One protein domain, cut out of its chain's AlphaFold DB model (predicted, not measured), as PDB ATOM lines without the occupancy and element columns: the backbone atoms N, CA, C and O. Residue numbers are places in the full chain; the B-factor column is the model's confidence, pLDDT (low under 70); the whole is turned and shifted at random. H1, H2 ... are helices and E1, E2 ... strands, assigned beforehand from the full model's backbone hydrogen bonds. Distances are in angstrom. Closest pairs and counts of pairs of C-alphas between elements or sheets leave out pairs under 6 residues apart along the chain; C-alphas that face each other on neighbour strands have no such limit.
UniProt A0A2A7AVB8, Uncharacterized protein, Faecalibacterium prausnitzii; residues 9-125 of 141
ATOM      1  N   ALA A   9     124.663 155.751 117.641       88.69
ATOM      2  CA  ALA A   9     124.282 154.364 117.871       88.69
ATOM      3  C   ALA A   9     123.692 154.197 119.279       88.69
ATOM      4  O   ALA A   9     124.266 154.680 120.258       88.69
ATOM      5  N   PHE A  10     122.566 153.497 119.368       90.25
ATOM      6  CA  PHE A  10     121.931 153.112 120.621       90.25
ATOM      7  C   PHE A  10     121.570 151.634 120.604       90.25
ATOM      8  O   PHE A  10     121.226 151.090 119.552       90.25
ATOM      9  N   VAL A  11     121.631 151.009 121.779       93.12
ATOM     10  CA  VAL A  11     121.147 149.643 121.968       93.12
ATOM     11  C   VAL A  11     119.643 149.685 122.186       93.12
ATOM     12  O   VAL A  11     119.150 150.413 123.050       93.12
ATOM     13  N   VAL A  12     118.941 148.884 121.400       94.00
ATOM     14  CA  VAL A  12     117.509 148.652 121.504       94.00
ATOM     15  C   VAL A  12     117.284 147.189 121.829       94.00
ATOM     16  O   VAL A  12     117.861 146.314 121.187       94.00
ATOM     17  N   ARG A  13     116.433 146.942 122.816       94.50
ATOM     18  CA  ARG A  13     115.974 145.623 123.225       94.50
ATOM     19  C   ARG A  13     114.551 145.423 122.731       94.50
ATOM     20  O   ARG A  13     113.653 146.163 123.125       94.50
ATOM     21  N   ARG A  14     114.352 144.416 121.885       94.12
ATOM     22  CA  ARG A  14     113.033 143.994 121.415       94.12
ATOM     23  C   ARG A  14     112.627 142.711 122.105       94.12
ATOM     24  O   ARG A  14     113.331 141.707 122.002       94.12
ATOM     25  N   PHE A  15     111.493 142.755 122.786       91.19
ATOM     26  CA  PHE A  15     110.907 141.586 123.425       91.19
ATOM     27  C   PHE A  15     110.164 140.739 122.392       91.19
ATOM     28  O   PHE A  15     109.539 141.267 121.466       91.19
ATOM     29  N   GLY A  16     110.281 139.424 122.538       85.69
ATOM     30  CA  GLY A  16     109.481 138.459 121.803       85.69
ATOM     31  C   GLY A  16     108.089 138.308 122.407       85.69
ATOM     32  O   GLY A  16     107.686 139.047 123.310       85.69
ATOM     33  N   GLU A  17     107.358 137.316 121.920       80.62
ATOM     34  CA  GLU A  17     106.061 136.944 122.482       80.62
ATOM     35  C   GLU A  17     106.221 136.454 123.930       80.62
ATOM     36  O   GLU A  17     107.178 135.746 124.269       80.62
ATOM     37  N   GLU A  18     105.299 136.866 124.803       76.94
ATOM     38  CA  GLU A  18     105.228 136.352 126.169       76.94
ATOM     39  C   GLU A  18     104.800 134.880 126.154       76.94
ATOM     40  O   GLU A  18     103.738 134.521 125.650       76.94
ATOM     41  N   ASN A  19     105.631 134.020 126.738       74.50
ATOM     42  CA  ASN A  19     105.333 132.615 126.973       74.50
ATOM     43  C   ASN A  19     105.063 132.404 128.461       74.50
ATOM     44  O   ASN A  19     105.780 132.931 129.309       74.50
ATOM     45  N   ILE A  20     104.042 131.620 128.798       74.75
ATOM     46  CA  ILE A  20     103.754 131.284 130.194       74.75
ATOM     47  C   ILE A  20     104.594 130.064 130.571       74.75
ATOM     48  O   ILE A  20     104.357 128.968 130.068       74.75
ATOM     49  N   VAL A  21     105.555 130.251 131.474       73.25
ATOM     50  CA  VAL A  21     106.359 129.171 132.061       73.25
ATOM     51  C   VAL A  21     106.076 129.151 133.557       73.25
ATOM     52  O   VAL A  21     106.224 130.167 134.231       73.25
ATOM     53  N   ASP A  22     105.593 128.018 134.069       69.31
ATOM     54  CA  ASP A  22     105.256 127.824 135.490       69.31
ATOM     55  C   ASP A  22     104.310 128.891 136.082       69.31
ATOM     56  O   ASP A  22     104.398 129.257 137.253       69.31
ATOM     57  N   GLY A  23     103.386 129.411 135.266       70.19
ATOM     58  CA  GLY A  23     102.425 130.446 135.671       70.19
ATOM     59  C   GLY A  23     102.962 131.881 135.617       70.19
ATOM     60  O   GLY A  23     102.216 132.812 135.922       70.19
ATOM     61  N   TYR A  24     104.211 132.080 135.186       64.75
ATOM     62  CA  TYR A  24     104.826 133.394 134.995       64.75
ATOM     63  C   TYR A  24     104.995 133.709 133.507       64.75
ATOM     64  O   TYR A  24     105.438 132.869 132.727       64.75
ATOM     65  N   GLY A  25     104.660 134.940 133.111       67.62
ATOM     66  CA  GLY A  25     104.958 135.450 131.774       67.62
ATOM     67  C   GLY A  25     106.460 135.681 131.617       67.62
ATOM     68  O   GLY A  25     107.041 136.523 132.304       67.62
ATOM     69  N   VAL A  26     107.090 134.926 130.723       73.88
ATOM     70  CA  VAL A  26     108.497 135.049 130.353       73.88
ATOM     71  C   VAL A  26     108.566 135.370 128.867       73.88
ATOM     72  O   VAL A  26     108.054 134.635 128.029       73.88
ATOM     73  N   SER A  27     109.216 136.478 128.527       79.75
ATOM     74  CA  SER A  27     109.496 136.849 127.142       79.75
ATOM     75  C   SER A  27     111.004 136.931 126.959       79.75
ATOM     76  O   SER A  27     111.688 137.645 127.700       79.75
ATOM     77  N   GLY A  28     111.516 136.180 125.983       86.56
ATOM     78  CA  GLY A  28     112.884 136.350 125.508       86.56
ATOM     79  C   GLY A  28     113.053 137.722 124.856       86.56
ATOM     80  O   GLY A  28     112.083 138.364 124.447       86.56
ATOM     81  N   TYR A  29     114.287 138.191 124.735       90.56
ATOM     82  CA  TYR A  29     114.560 139.473 124.097       90.56
ATOM     83  C   TYR A  29     115.756 139.396 123.158       90.56
ATOM     84  O   TYR A  29     116.632 138.545 123.286       90.56
ATOM     85  N   LYS A  30     115.797 140.325 122.205       90.75
ATOM     86  CA  LYS A  30     116.925 140.510 121.299       90.75
ATOM     87  C   LYS A  30     117.412 141.945 121.363       90.75
ATOM     88  O   LYS A  30     116.656 142.874 121.075       90.75
ATOM     89  N   ASP A  31     118.698 142.095 121.653       92.81
ATOM     90  CA  ASP A  31     119.381 143.381 121.584       92.81
ATOM     91  C   ASP A  31     119.936 143.609 120.172       92.81
ATOM     92  O   ASP A  31     120.510 142.714 119.542       92.81
ATOM     93  N   PHE A  32     119.753 144.819 119.654       90.62
ATOM     94  CA  PHE A  32     120.323 145.266 118.389       90.62
ATOM     95  C   PHE A  32     120.654 146.756 118.442       90.62
ATOM     96  O   PHE A  32     120.229 147.483 119.338       90.62
ATOM     97  N   ILE A  33     121.443 147.220 117.479       90.62
ATOM     98  CA  ILE A  33     121.890 148.610 117.419       90.62
ATOM     99  C   ILE A  33     121.115 149.339 116.338       90.62
ATOM    100  O   ILE A  33     120.981 148.841 115.222       90.62
ATOM    101  N   THR A  34     120.679 150.554 116.642       89.12
ATOM    102  CA  THR A  34     120.113 151.464 115.646       89.12
ATOM    103  C   THR A  34     120.675 152.871 115.815       89.12
ATOM    104  O   THR A  34     121.116 153.260 116.899       89.12
ATOM    105  N   SER A  35     120.717 153.619 114.716       89.06
ATOM    106  CA  SER A  35     121.252 154.978 114.680       89.06
ATOM    107  C   SER A  35     120.111 155.979 114.825       89.06
ATOM    108  O   SER A  35     119.270 156.097 113.932       89.06
ATOM    109  N   LEU A  36     120.077 156.695 115.949       89.31
ATOM    110  CA  LEU A  36     118.987 157.602 116.316       89.31
ATOM    111  C   LEU A  36     119.524 158.989 116.655       89.31
ATOM    112  O   LEU A  36     120.623 159.143 117.187       89.31
ATOM    113  N   ASN A  37     118.712 160.008 116.411       89.25
ATOM    114  CA  ASN A  37     118.868 161.328 117.009       89.25
ATOM    115  C   ASN A  37     117.918 161.418 118.209       89.25
ATOM    116  O   ASN A  37     116.703 161.452 118.024       89.25
ATOM    117  N   VAL A  38     118.474 161.405 119.422       88.69
ATOM    118  CA  VAL A  38     117.710 161.409 120.676       88.69
ATOM    119  C   VAL A  38     117.758 162.789 121.321       88.69
ATOM    120  O   VAL A  38     118.840 163.332 121.550       88.69
ATOM    121  N   GLN A  39     116.588 163.329 121.654       88.25
ATOM    122  CA  GLN A  39     116.408 164.667 122.211       88.25
ATOM    123  C   GLN A  39     115.496 164.616 123.445       88.25
ATOM    124  O   GLN A  39     114.528 163.854 123.447       88.25
ATOM    125  N   PRO A  40     115.774 165.399 124.502       84.44
ATOM    126  CA  PRO A  40     114.835 165.542 125.612       84.44
ATOM    127  C   PRO A  40     113.569 166.253 125.123       84.44
ATOM    128  O   PRO A  40     113.637 167.042 124.180       84.44
ATOM    129  N   LEU A  41     112.432 166.013 125.779       81.06
ATOM    130  CA  LEU A  41     111.263 166.872 125.572       81.06
ATOM    131  C   LEU A  41     111.538 168.284 126.099       81.06
ATOM    132  O   LEU A  41     112.231 168.465 127.106       81.06
ATOM    133  N   SER A  42     111.003 169.287 125.405       73.19
ATOM    134  CA  SER A  42     111.072 170.673 125.869       73.19
ATOM    135  C   SER A  42     110.153 170.898 127.077       73.19
ATOM    136  O   SER A  42     109.270 170.092 127.369       73.19
ATOM    137  N   LYS A  43     110.339 172.017 127.793       68.69
ATOM    138  CA  LYS A  43     109.481 172.371 128.937       68.69
ATOM    139  C   LYS A  43     108.012 172.523 128.539       68.69
ATOM    140  O   LYS A  43     107.153 172.085 129.293       68.69
ATOM    141  N   ASP A  44     107.741 173.091 127.366       67.19
ATOM    142  CA  ASP A  44     106.381 173.254 126.841       67.19
ATOM    143  C   ASP A  44     105.735 171.902 126.512       67.19
ATOM    144  O   ASP A  44     104.555 171.684 126.767       67.19
ATOM    145  N   GLU A  45     106.523 170.960 125.988       67.56
ATOM    146  CA  GLU A  45     106.041 169.617 125.667       67.56
ATOM    147  C   GLU A  45     105.798 168.773 126.915       67.56
ATOM    148  O   GLU A  45     104.868 167.974 126.930       67.56
ATOM    149  N   LEU A  46     106.603 168.968 127.963       66.94
ATOM    150  CA  LEU A  46     106.330 168.414 129.285       66.94
ATOM    151  C   LEU A  46     105.045 169.040 129.850       66.94
ATOM    152  O   LEU A  46     104.110 168.335 130.199       66.94
ATOM    153  N   GLN A  47     104.903 170.365 129.848       63.59
ATOM    154  CA  GLN A  47     103.709 171.020 130.400       63.59
ATOM    155  C   GLN A  47     102.391 170.594 129.721       63.59
ATOM    156  O   GLN A  47     101.343 170.632 130.362       63.59
ATOM    157  N   ALA A  48     102.444 170.151 128.463       69.19
ATOM    158  CA  ALA A  48     101.302 169.595 127.738       69.19
ATOM    159  C   ALA A  48     100.923 168.151 128.144       69.19
ATOM    160  O   ALA A  48      99.887 167.651 127.702       69.19
ATOM    161  N   LEU A  49     101.741 167.467 128.951       66.12
ATOM    162  CA  LEU A  49     101.431 166.143 129.488       66.12
ATOM    163  C   LEU A  49     100.403 166.231 130.626       66.12
ATOM    164  O   LEU A  49     100.384 167.224 131.360       66.12
ATOM    165  N   PRO A  50      99.580 165.184 130.824       67.69
ATOM    166  CA  PRO A  50      98.650 165.116 131.945       67.69
ATOM    167  C   PRO A  50      99.361 165.338 133.286       67.69
ATOM    168  O   PRO A  50     100.488 164.869 133.493       67.69
ATOM    169  N   GLU A  51      98.699 166.030 134.217       53.16
ATOM    170  CA  GLU A  51      99.223 166.235 135.569       53.16
ATOM    171  C   GLU A  51      99.572 164.879 136.213       53.16
ATOM    172  O   GLU A  51      98.719 164.006 136.356       53.16
ATOM    173  N   GLY A  52     100.852 164.681 136.557       56.62
ATOM    174  CA  GLY A  52     101.385 163.426 137.108       56.62
ATOM    175  C   GLY A  52     102.407 162.700 136.222       56.62
ATOM    176  O   GLY A  52     103.266 162.006 136.757       56.62
ATOM    177  N   GLU A  53     102.405 162.911 134.899       59.12
ATOM    178  CA  GLU A  53     103.404 162.307 133.991       59.12
ATOM    179  C   GLU A  53     104.686 163.144 133.838       59.12
ATOM    180  O   GLU A  53     105.701 162.656 133.336       59.12
ATOM    181  N   ASN A  54     104.660 164.389 134.319       57.69
ATOM    182  CA  ASN A  54     105.754 165.356 134.200       57.69
ATOM    183  C   ASN A  54     106.984 165.088 135.066       57.69
ATOM    184  O   ASN A  54     108.014 165.740 134.900       57.69
ATOM    185  N   THR A  55     106.891 164.140 135.992       62.34
ATOM    186  CA  THR A  55     108.008 163.724 136.847       62.34
ATOM    187  C   THR A  55     108.873 162.644 136.200       62.34
ATOM    188  O   THR A  55     110.021 162.463 136.604       62.34
ATOM    189  N   VAL A  56     108.355 161.934 135.192       72.38
ATOM    190  CA  VAL A  56     109.060 160.831 134.528       72.38
ATOM    191  C   VAL A  56     109.931 161.394 133.407       72.38
ATOM    192  O   VAL A  56     109.457 162.172 132.581       72.38
ATOM    193  N   LYS A  57     111.212 161.000 133.343       84.69
ATOM    194  CA  LYS A  57     112.087 161.416 132.238       84.69
ATOM    195  C   LYS A  57     111.543 160.866 130.925       84.69
ATOM    196  O   LYS A  57     111.242 159.676 130.811       84.69
ATOM    197  N   ARG A  58     111.470 161.728 129.917       89.50
ATOM    198  CA  ARG A  58     110.989 161.375 128.585       89.50
ATOM    199  C   ARG A  58     111.899 161.934 127.503       89.50
ATOM    200  O   ARG A  58     112.540 162.972 127.683       89.50
ATOM    201  N   MET A  59     111.921 161.264 126.358       91.62
ATOM    202  CA  MET A  59     112.716 161.678 125.206       91.62
ATOM    203  C   MET A  59     112.019 161.367 123.887       91.62
ATOM    204  O   MET A  59     111.174 160.478 123.793       91.62
ATOM    205  N   LYS A  60     112.434 162.086 122.849       92.38
ATOM    206  CA  LYS A  60     112.091 161.817 121.458       92.38
ATOM    207  C   LYS A  60     113.286 161.215 120.758       92.38
ATOM    208  O   LYS A  60     114.408 161.686 120.933       92.38
ATOM    209  N   ALA A  61     113.038 160.209 119.938       91.12
ATOM    210  CA  ALA A  61     114.031 159.657 119.041       91.12
ATOM    211  C   ALA A  61     113.562 159.801 117.597       91.12
ATOM    212  O   ALA A  61     112.402 159.543 117.266       91.12
ATOM    213  N   PHE A  62     114.496 160.180 116.740       89.56
ATOM    214  CA  PHE A  62     114.296 160.285 115.308       89.56
ATOM    215  C   PHE A  62     115.252 159.341 114.591       89.56
ATOM    216  O   PHE A  62     116.459 159.359 114.841       89.56
ATOM    217  N   GLY A  63     114.725 158.520 113.695       88.25
ATOM    218  CA  GLY A  63     115.495 157.520 112.966       88.25
ATOM    219  C   GLY A  63     114.650 156.875 111.884       88.25
ATOM    220  O   GLY A  63     113.590 157.392 111.553       88.25
ATOM    221  N   ASP A  64     115.105 155.742 111.366       86.94
ATOM    222  CA  ASP A  64     114.417 155.048 110.266       86.94
ATOM    223  C   ASP A  64     113.658 153.801 110.762       86.94
ATOM    224  O   ASP A  64     113.004 153.102 109.996       86.94
ATOM    225  N   LEU A  65     113.757 153.507 112.064       88.62
ATOM    226  CA  LEU A  65     113.125 152.361 112.703       88.62
ATOM    227  C   LEU A  65     111.773 152.750 113.305       88.62
ATOM    228  O   LEU A  65     111.705 153.648 114.148       88.62
ATOM    229  N   VAL A  66     110.735 151.994 112.943       91.06
ATOM    230  CA  VAL A  66     109.470 151.961 113.683       91.06
ATOM    231  C   VAL A  66     109.630 151.005 114.865       91.06
ATOM    232  O   VAL A  66     109.949 149.822 114.698       91.06
ATOM    233  N   PHE A  67     109.440 151.536 116.066       92.75
ATOM    234  CA  PHE A  67     109.534 150.788 117.313       92.75
ATOM    235  C   PHE A  67     108.194 150.151 117.658       92.75
ATOM    236  O   PHE A  67     107.133 150.695 117.350       92.75
ATOM    237  N   HIS A  68     108.238 149.004 118.326       93.88
ATOM    238  CA  HIS A  68     107.044 148.406 118.898       93.88
ATOM    239  C   HIS A  68     106.663 149.129 120.185       93.88
ATOM    240  O   HIS A  68     107.472 149.259 121.105       93.88
ATOM    241  N   THR A  69     105.412 149.563 120.256       93.44
ATOM    242  CA  THR A  69     104.774 149.991 121.497       93.44
ATOM    243  C   THR A  69     104.228 148.775 122.242       93.44
ATOM    244  O   THR A  69     104.065 147.695 121.666       93.44
ATOM    245  N   ALA A  70     103.952 148.934 123.537       90.38
ATOM    246  CA  ALA A  70     103.328 147.877 124.320       90.38
ATOM    247  C   ALA A  70     101.916 147.588 123.791       90.38
ATOM    248  O   ALA A  70     101.127 148.505 123.560       90.38
ATOM    249  N   ASP A  71     101.589 146.309 123.642       87.69
ATOM    250  CA  ASP A  71     100.290 145.844 123.180       87.69
ATOM    251  C   ASP A  71      99.792 144.731 124.100       87.69
ATOM    252  O   ASP A  71     100.247 143.586 124.057       87.69
ATOM    253  N   ARG A  72      98.839 145.097 124.961       80.25
ATOM    254  CA  ARG A  72      98.266 144.197 125.967       80.25
ATOM    255  C   ARG A  72      97.408 143.093 125.357       80.25
ATOM    256  O   ARG A  72      97.217 142.075 126.008       80.25
ATOM    257  N   SER A  73      96.875 143.292 124.150       81.31
ATOM    258  CA  SER A  73      95.970 142.318 123.530       81.31
ATOM    259  C   SER A  73      96.699 141.042 123.110       81.31
ATOM    260  O   SER A  73      96.129 139.957 123.175       81.31
ATOM    261  N   VAL A  74      97.974 141.177 122.745       79.75
ATOM    262  CA  VAL A  74      98.836 140.081 122.286       79.75
ATOM    263  C   VAL A  74      99.992 139.785 123.249       79.75
ATOM    264  O   VAL A  74     100.900 139.051 122.883       79.75
ATOM    265  N   GLY A  75      99.995 140.364 124.458       80.44
ATOM    266  CA  GLY A  75     101.071 140.145 125.438       80.44
ATOM    267  C   GLY A  75     102.445 140.567 124.913       80.44
ATOM    268  O   GLY A  75     103.431 139.844 125.024       80.44
ATOM    269  N   ARG A  76     102.510 141.715 124.230       86.31
ATOM    270  CA  ARG A  76     103.757 142.233 123.662       86.31
ATOM    271  C   ARG A  76     104.218 143.443 124.450       86.31
ATOM    272  O   ARG A  76     103.501 144.435 124.585       86.31
ATOM    273  N   ARG A  77     105.461 143.384 124.913       90.31
ATOM    274  CA  ARG A  77     106.127 144.513 125.569       90.31
ATOM    275  C   ARG A  77     106.658 145.501 124.534       90.31
ATOM    276  O   ARG A  77     106.989 145.120 123.411       90.31
ATOM    277  N   ALA A  78     106.740 146.767 124.933       93.94
ATOM    278  CA  ALA A  78     107.351 147.807 124.120       93.94
ATOM    279  C   ALA A  78     108.845 147.535 123.904       93.94
ATOM    280  O   ALA A  78     109.519 146.997 124.783       93.94
ATOM    281  N   ASP A  79     109.379 147.983 122.771       95.62
ATOM    282  CA  ASP A  79     110.823 148.053 122.577       95.62
ATOM    283  C   ASP A  79     111.437 148.997 123.620       95.62
ATOM    284  O   ASP A  79     110.910 150.079 123.903       95.62
ATOM    285  N   TRP A  80     112.579 148.600 124.173       95.81
ATOM    286  CA  TRP A  80     113.340 149.414 125.112       95.81
ATOM    287  C   TRP A  80     114.586 149.989 124.457       95.81
ATOM    288  O   TRP A  80     115.291 149.308 123.722       95.81
ATOM    289  N   LEU A  81     114.902 151.233 124.780       95.00
ATOM    290  CA  LEU A  81     116.097 151.948 124.370       95.00
ATOM    291  C   LEU A  81     116.993 152.156 125.590       95.00
ATOM    292  O   LEU A  81     116.562 152.743 126.583       95.00
ATOM    293  N   PHE A  82     118.248 151.716 125.524       93.62
ATOM    294  CA  PHE A  82     119.224 152.074 126.550       93.62
ATOM    295  C   PHE A  82     119.845 153.425 126.213       93.62
ATOM    296  O   PHE A  82     120.507 153.572 125.179       93.62
ATOM    297  N   TYR A  83     119.676 154.406 127.096       90.88
ATOM    298  CA  TYR A  83     120.301 155.711 126.941       90.88
ATOM    299  C   TYR A  83     121.281 155.968 128.080       90.88
ATOM    300  O   TYR A  83     120.896 156.060 129.241       90.88
ATOM    301  N   GLN A  84     122.547 156.171 127.710       88.44
ATOM    302  CA  GLN A  84     123.572 156.741 128.574       88.44
ATOM    303  C   GLN A  84     124.209 157.940 127.864       88.44
ATOM    304  O   GLN A  84     124.642 157.861 126.707       88.44
ATOM    305  N   GLY A  85     124.222 159.099 128.513       84.88
ATOM    306  CA  GLY A  85     124.705 160.330 127.892       84.88
ATOM    307  C   GLY A  85     124.476 161.562 128.751       84.88
ATOM    308  O   GLY A  85     124.229 161.459 129.944       84.88
ATOM    309  N   ARG A  86     124.533 162.751 128.142       82.62
ATOM    310  CA  ARG A  86     124.413 164.021 128.882       82.62
ATOM    311  C   ARG A  86     123.079 164.181 129.614       82.62
ATOM    312  O   ARG A  86     123.068 164.744 130.698       82.62
ATOM    313  N   MET A  87     121.980 163.696 129.032       81.94
ATOM    314  CA  MET A  87     120.656 163.742 129.669       81.94
ATOM    315  C   MET A  87     120.535 162.750 130.833       81.94
ATOM    316  O   MET A  87     119.748 162.958 131.752       81.94
ATOM    317  N   ASP A  88     121.305 161.665 130.786       85.12
ATOM    318  CA  ASP A  88     121.205 160.578 131.749       85.12
ATOM    319  C   ASP A  88     122.562 159.868 131.900       85.12
ATOM    320  O   ASP A  88     122.855 158.901 131.186       85.12
ATOM    321  N   PRO A  89     123.445 160.392 132.769       84.62
ATOM    322  CA  PRO A  89     124.806 159.874 132.920       84.62
ATOM    323  C   PRO A  89     124.854 158.456 133.503       84.62
ATOM    324  O   PRO A  89     125.745 157.672 133.170       84.62
ATOM    325  N   GLU A  90     123.882 158.120 134.351       86.94
ATOM    326  CA  GLU A  90     123.797 156.837 135.061       86.94
ATOM    327  C   GLU A  90     123.447 155.665 134.135       86.94
ATOM    328  O   GLU A  90     123.833 154.523 134.411       86.94
ATOM    329  N   GLY A  91     122.780 155.962 133.016       89.62
ATOM    330  CA  GLY A  91     122.331 154.989 132.031       89.62
ATOM    331  C   GLY A  91     121.056 154.269 132.465       89.62
ATOM    332  O   GLY A  91     121.095 153.440 133.375       89.62
ATOM    333  N   HIS A  92     119.946 154.535 131.777       93.00
ATOM    334  CA  HIS A  92     118.660 153.894 132.054       93.00
ATOM    335  C   HIS A  92     118.015 153.317 130.796       93.00
ATOM    336  O   HIS A  92     118.313 153.706 129.663       93.00
ATOM    337  N   TRP A  93     117.108 152.369 131.032       94.56
ATOM    338  CA  TRP A  93     116.181 151.875 130.028       94.56
ATOM    339  C   TRP A  93     115.010 152.838 129.876       94.56
ATOM    340  O   TRP A  93     114.474 153.344 130.863       94.56
ATOM    341  N   TYR A  94     114.603 153.052 128.633       94.81
ATOM    342  CA  TYR A  94     113.420 153.813 128.283       94.81
ATOM    343  C   TYR A  94     112.527 152.967 127.380       94.81
ATOM    344  O   TYR A  94     113.013 152.405 126.405       94.81
ATOM    345  N   GLU A  95     111.239 152.869 127.679       95.31
ATOM    346  CA  GLU A  95     110.284 152.102 126.880       95.31
ATOM    347  C   GLU A  95     109.606 152.982 125.831       95.31
ATOM    348  O   GLU A  95     109.331 154.161 126.074       95.31
ATOM    349  N   CYS A  96     109.349 152.417 124.653       95.12
ATOM    350  CA  CYS A  96     108.644 153.111 123.587       95.12
ATOM    351  C   CYS A  96     107.139 153.189 123.882       95.12
ATOM    352  O   CYS A  96     106.455 152.170 123.974       95.12
ATOM    353  N   VAL A  97     106.609 154.410 123.961       94.00
ATOM    354  CA  VAL A  97     105.171 154.657 124.176       94.00
ATOM    355  C   VAL A  97     104.445 155.080 122.903       94.00
ATOM    356  O   VAL A  97     103.233 154.921 122.801       94.00
ATOM    357  N   SER A  98     105.176 155.593 121.913       91.81
ATOM    358  CA  SER A  98     104.631 155.969 120.611       91.81
ATOM    359  C   SER A  98     105.712 155.870 119.543       91.81
ATOM    360  O   SER A  98     106.854 156.263 119.781       91.81
ATOM    361  N   SER A  99     105.363 155.371 118.358       91.75
ATOM    362  CA  SER A  99     106.241 155.364 117.189       91.75
ATOM    363  C   SER A  99     105.414 155.607 115.932       91.75
ATOM    364  O   SER A  99     104.483 154.862 115.637       91.75
ATOM    365  N   LEU A 100     105.734 156.677 115.207       89.00
ATOM    366  CA  LEU A 100     105.036 157.100 113.997       89.00
ATOM    367  C   LEU A 100     106.035 157.164 112.843       89.00
ATOM    368  O   LEU A 100     106.939 158.005 112.845       89.00
ATOM    369  N   GLY A 101     105.866 156.278 111.863       83.50
ATOM    370  CA  GLY A 101     106.575 156.332 110.586       83.50
ATOM    371  C   GLY A 101     105.861 157.265 109.608       83.50
ATOM    372  O   GLY A 101     104.638 157.209 109.483       83.50
ATOM    373  N   TRP A 102     106.603 158.137 108.926       77.81
ATOM    374  CA  TRP A 102     106.056 158.995 107.873       77.81
ATOM    375  C   TRP A 102     106.439 158.477 106.485       77.81
ATOM    376  O   TRP A 102     107.572 158.674 106.035       77.81
ATOM    377  N   ASP A 103     105.464 157.900 105.780       59.56
ATOM    378  CA  ASP A 103     105.638 157.312 104.441       59.56
ATOM    379  C   ASP A 103     106.047 158.330 103.359       59.56
ATOM    380  O   ASP A 103     106.603 157.965 102.328       59.56
ATOM    381  N   HIS A 104     105.790 159.627 103.562       55.03
ATOM    382  CA  HIS A 104     105.907 160.636 102.496       55.03
ATOM    383  C   HIS A 104     107.237 161.411 102.528       55.03
ATOM    384  O   HIS A 104     107.398 162.412 101.830       55.03
ATOM    385  N   THR A 105     108.207 160.979 103.338       51.91
ATOM    386  CA  THR A 105     109.548 161.578 103.351       51.91
ATOM    387  C   THR A 105     110.521 160.663 102.619       51.91
ATOM    388  O   THR A 105     110.627 159.489 102.947       51.91
ATOM    389  N   MET A 106     111.286 161.198 101.657       46.09
ATOM    390  CA  MET A 106     112.279 160.443 100.861       46.09
ATOM    391  C   MET A 106     113.332 159.678 101.691       46.09
ATOM    392  O   MET A 106     114.102 158.899 101.136       46.09
ATOM    393  N   VAL A 107     113.411 159.931 103.000       57.19
ATOM    394  CA  VAL A 107     114.397 159.356 103.925       57.19
ATOM    395  C   VAL A 107     113.758 158.346 104.893       57.19
ATOM    396  O   VAL A 107     114.487 157.712 105.640       57.19
ATOM    397  N   GLY A 108     112.430 158.161 104.879       57.56
ATOM    398  CA  GLY A 108     111.744 157.253 105.804       57.56
ATOM    399  C   GLY A 108     111.947 157.685 107.255       57.56
ATOM    400  O   GLY A 108     112.643 157.028 108.019       57.56
ATOM    401  N   HIS A 109     111.395 158.836 107.632       75.50
ATOM    402  CA  HIS A 109     111.604 159.377 108.969       75.50
ATOM    403  C   HIS A 109     110.549 158.855 109.949       75.50
ATOM    404  O   HIS A 109     109.354 159.098 109.789       75.50
ATOM    405  N   CYS A 110     111.006 158.171 110.991       86.62
ATOM    406  CA  CYS A 110     110.200 157.752 112.125       86.62
ATOM    407  C   CYS A 110     110.457 158.689 113.306       86.62
ATOM    408  O   CYS A 110     111.607 158.969 113.663       86.62
ATOM    409  N   ARG A 111     109.379 159.154 113.940       90.69
ATOM    410  CA  ARG A 111     109.425 159.835 115.237       90.69
ATOM    411  C   ARG A 111     108.898 158.881 116.293       90.69
ATOM    412  O   ARG A 111     107.779 158.395 116.177       90.69
ATOM    413  N   SER A 112     109.686 158.666 117.336       92.56
ATOM    414  CA  SER A 112     109.300 157.821 118.463       92.56
ATOM    415  C   SER A 112     109.445 158.566 119.778       92.56
ATOM    416  O   SER A 112     110.314 159.426 119.920       92.56
ATOM    417  N   GLU A 113     108.589 158.236 120.734       93.81
ATOM    418  CA  GLU A 113     108.578 158.801 122.076       93.81
ATOM    419  C   GLU A 113     108.822 157.701 123.097       93.81
ATOM    420  O   GLU A 113     108.313 156.583 122.974       93.81
ATOM    421  N   PHE A 114     109.627 158.042 124.097       94.12
ATOM    422  CA  PHE A 114     110.102 157.114 125.101       94.12
ATOM    423  C   PHE A 114     109.938 157.689 126.502       94.12
ATOM    424  O   PHE A 114     110.155 158.887 126.716       94.12
ATOM    425  N   VAL A 115     109.623 156.819 127.458       92.88
ATOM    426  CA  VAL A 115     109.524 157.145 128.887       92.88
ATOM    427  C   VAL A 115     110.482 156.263 129.676       92.88
ATOM    428  O   VAL A 115     110.751 155.132 129.280       92.88
ATOM    429  N   GLN A 116     111.056 156.780 130.759       92.44
ATOM    430  CA  GLN A 116     111.988 156.003 131.568       92.44
ATOM    431  C   GLN A 116     111.276 154.804 132.205       92.44
ATOM    432  O   GLN A 116     110.264 154.969 132.885       92.44
ATOM    433  N   VAL A 117     111.849 153.614 132.029       92.12
ATOM    434  CA  VAL A 117     111.381 152.392 132.690       92.12
ATOM    435  C   VAL A 117     111.616 152.519 134.193       92.12
ATOM    436  O   VAL A 117     112.658 153.010 134.639       92.12
ATOM    437  N   SER A 118     110.657 152.051 134.993       88.31
ATOM    438  CA  SER A 118     110.783 152.071 136.451       88.31
ATOM    439  C   SER A 118     112.015 151.289 136.932       88.31
ATOM    440  O   SER A 118     112.382 150.261 136.365       88.31
ATOM    441  N   VAL A 119     112.634 151.731 138.031       85.25
ATOM    442  CA  VAL A 119     113.817 151.060 138.606       85.25
ATOM    443  C   VAL A 119     113.525 149.593 138.942       85.25
ATOM    444  O   VAL A 119     114.359 148.725 138.703       85.25
ATOM    445  N   ALA A 120     112.326 149.292 139.447       85.81
ATOM    446  CA  ALA A 120     111.927 147.930 139.795       85.81
ATOM    447  C   ALA A 120     111.894 146.993 138.577       85.81
ATOM    448  O   ALA A 120     112.299 145.837 138.678       85.81
ATOM    449  N   GLU A 121     111.424 147.487 137.434       86.12
ATOM    450  CA  GLU A 121     111.344 146.706 136.201       86.12
ATOM    451  C   GLU A 121     112.699 146.633 135.490       86.12
ATOM    452  O   GLU A 121     113.097 145.562 135.030       86.12
ATOM    453  N   ALA A 122     113.455 147.732 135.492       86.25
ATOM    454  CA  ALA A 122     114.816 147.777 134.980       86.25
ATOM    455  C   ALA A 122     115.754 146.833 135.751       86.25
ATOM    456  O   ALA A 122     116.578 146.174 135.133       86.25
ATOM    457  N   ASN A 123     115.603 146.688 137.073       85.31
ATOM    458  CA  ASN A 123     116.434 145.786 137.885       85.31
ATOM    459  C   ASN A 123     116.261 144.302 137.533       85.31
ATOM    460  O   ASN A 123     117.147 143.500 137.818       85.31
ATOM    461  N   ARG A 124     115.139 143.923 136.909       84.31
ATOM    462  CA  ARG A 124     114.915 142.551 136.423       84.31
ATOM    463  C   ARG A 124     115.650 142.268 135.115       84.31
ATOM    464  O   ARG A 124     115.665 141.126 134.669       84.31
ATOM    465  N   MET A 125     116.214 143.297 134.485       83.62
ATOM    466  CA  MET A 125     116.802 143.230 133.157       83.62
ATOM    467  C   MET A 125     118.240 143.751 133.191       83.62
ATOM    468  O   MET A 125     118.467 144.918 133.515       83.62
TER     469      MET A 125
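What this domain is: This is residues 9 to 125 of the 141 residues of an uncharacterized protein of Faecalibacterium prausnitzii (UniProt A0A2A7AVB8). The model is a small closed barrel of six strands, ringed in the order E1, E4, E5, E8, E7, E6, with the little hairpin E2 and E3 reaching away from it as an arm between E1 and E4. The short helix H2 packs on the barrel near E7, H1 lies off it after E4, and residues 47 to 52 stick out. The printed part has 117 residues, with eight named strands and two named helices in the order E1 E2 E3 E4 H1 E5 E6 E7 E8 H2; its class is mostly strand, and both sheets are antiparallel. It is compact, with a radius of gyration of the C-alphas of 14.9 A and spans of 45 by 35 by 27 A.

How they stand to each other: Start at E1, residues 9 to 15, antiparallel to E4, residues 29 to 40; N 12 and O 32 are 2.8 A apart. Between them, E2, residues 19 to 21, and E3, residues 24 to 26, form a hairpin, with N 19 and O 26 at 2.8 A. E3 runs on into E4 at 75 degrees. E4 bends by 85 degrees at residue 35, and its pairing is staggered: residues 29 to 35 pair with E1, residues 37 to 40 with E5, residues 58 to 63, where N 37 and O 62 are 2.8 A apart. Next round the ring is E8, residues 109 to 116, with N 61 and O 112 at 2.8 A. E7, residues 88 to 102, follows, with N 100 and O 111 at 2.8 A; it bends by 112 degrees at residue 91. E6, residues 80 to 85, pairs with E7 through N 81 and O 94, 2.8 A, and closes the ring on E1 through N 13 and O 80, 2.8 A. E6, E7 and E8 are a meander, each strand the antiparallel neighbour of the one before; with E5 they make a Greek key, E5 pairing with E8. H1, residues 43 to 47, is not on the barrel; H2, residues 119 to 122, is on it, its closest C-alpha pair with E7 being Trp 93 and Ala 122, 6.6 A. In H1 every O i to N i+4 pair is within hydrogen-bond range; H2 is too short for one.

Where its parts are: Find C-alpha 9 at (124.282, 154.364, 117.871), where E1 begins its 19.3 A. E4 covers 26.1 A, E5 16.7 A, E6 16.0 A, E7 28.3 A and E8 22.9 A. H2 ends at C-alpha 122, (114.816, 147.777, 134.980).

The domain as a whole: The C-alphas of Asp 22 and Met 106, 48.1 A apart, are the farthest pair. The printed part has no cut; the link from E5 to E6 is long. Mean pLDDT of the printed part is 82.7, with residues 22, 24 to 25, 43 to 55 and 103 to 108 under 70.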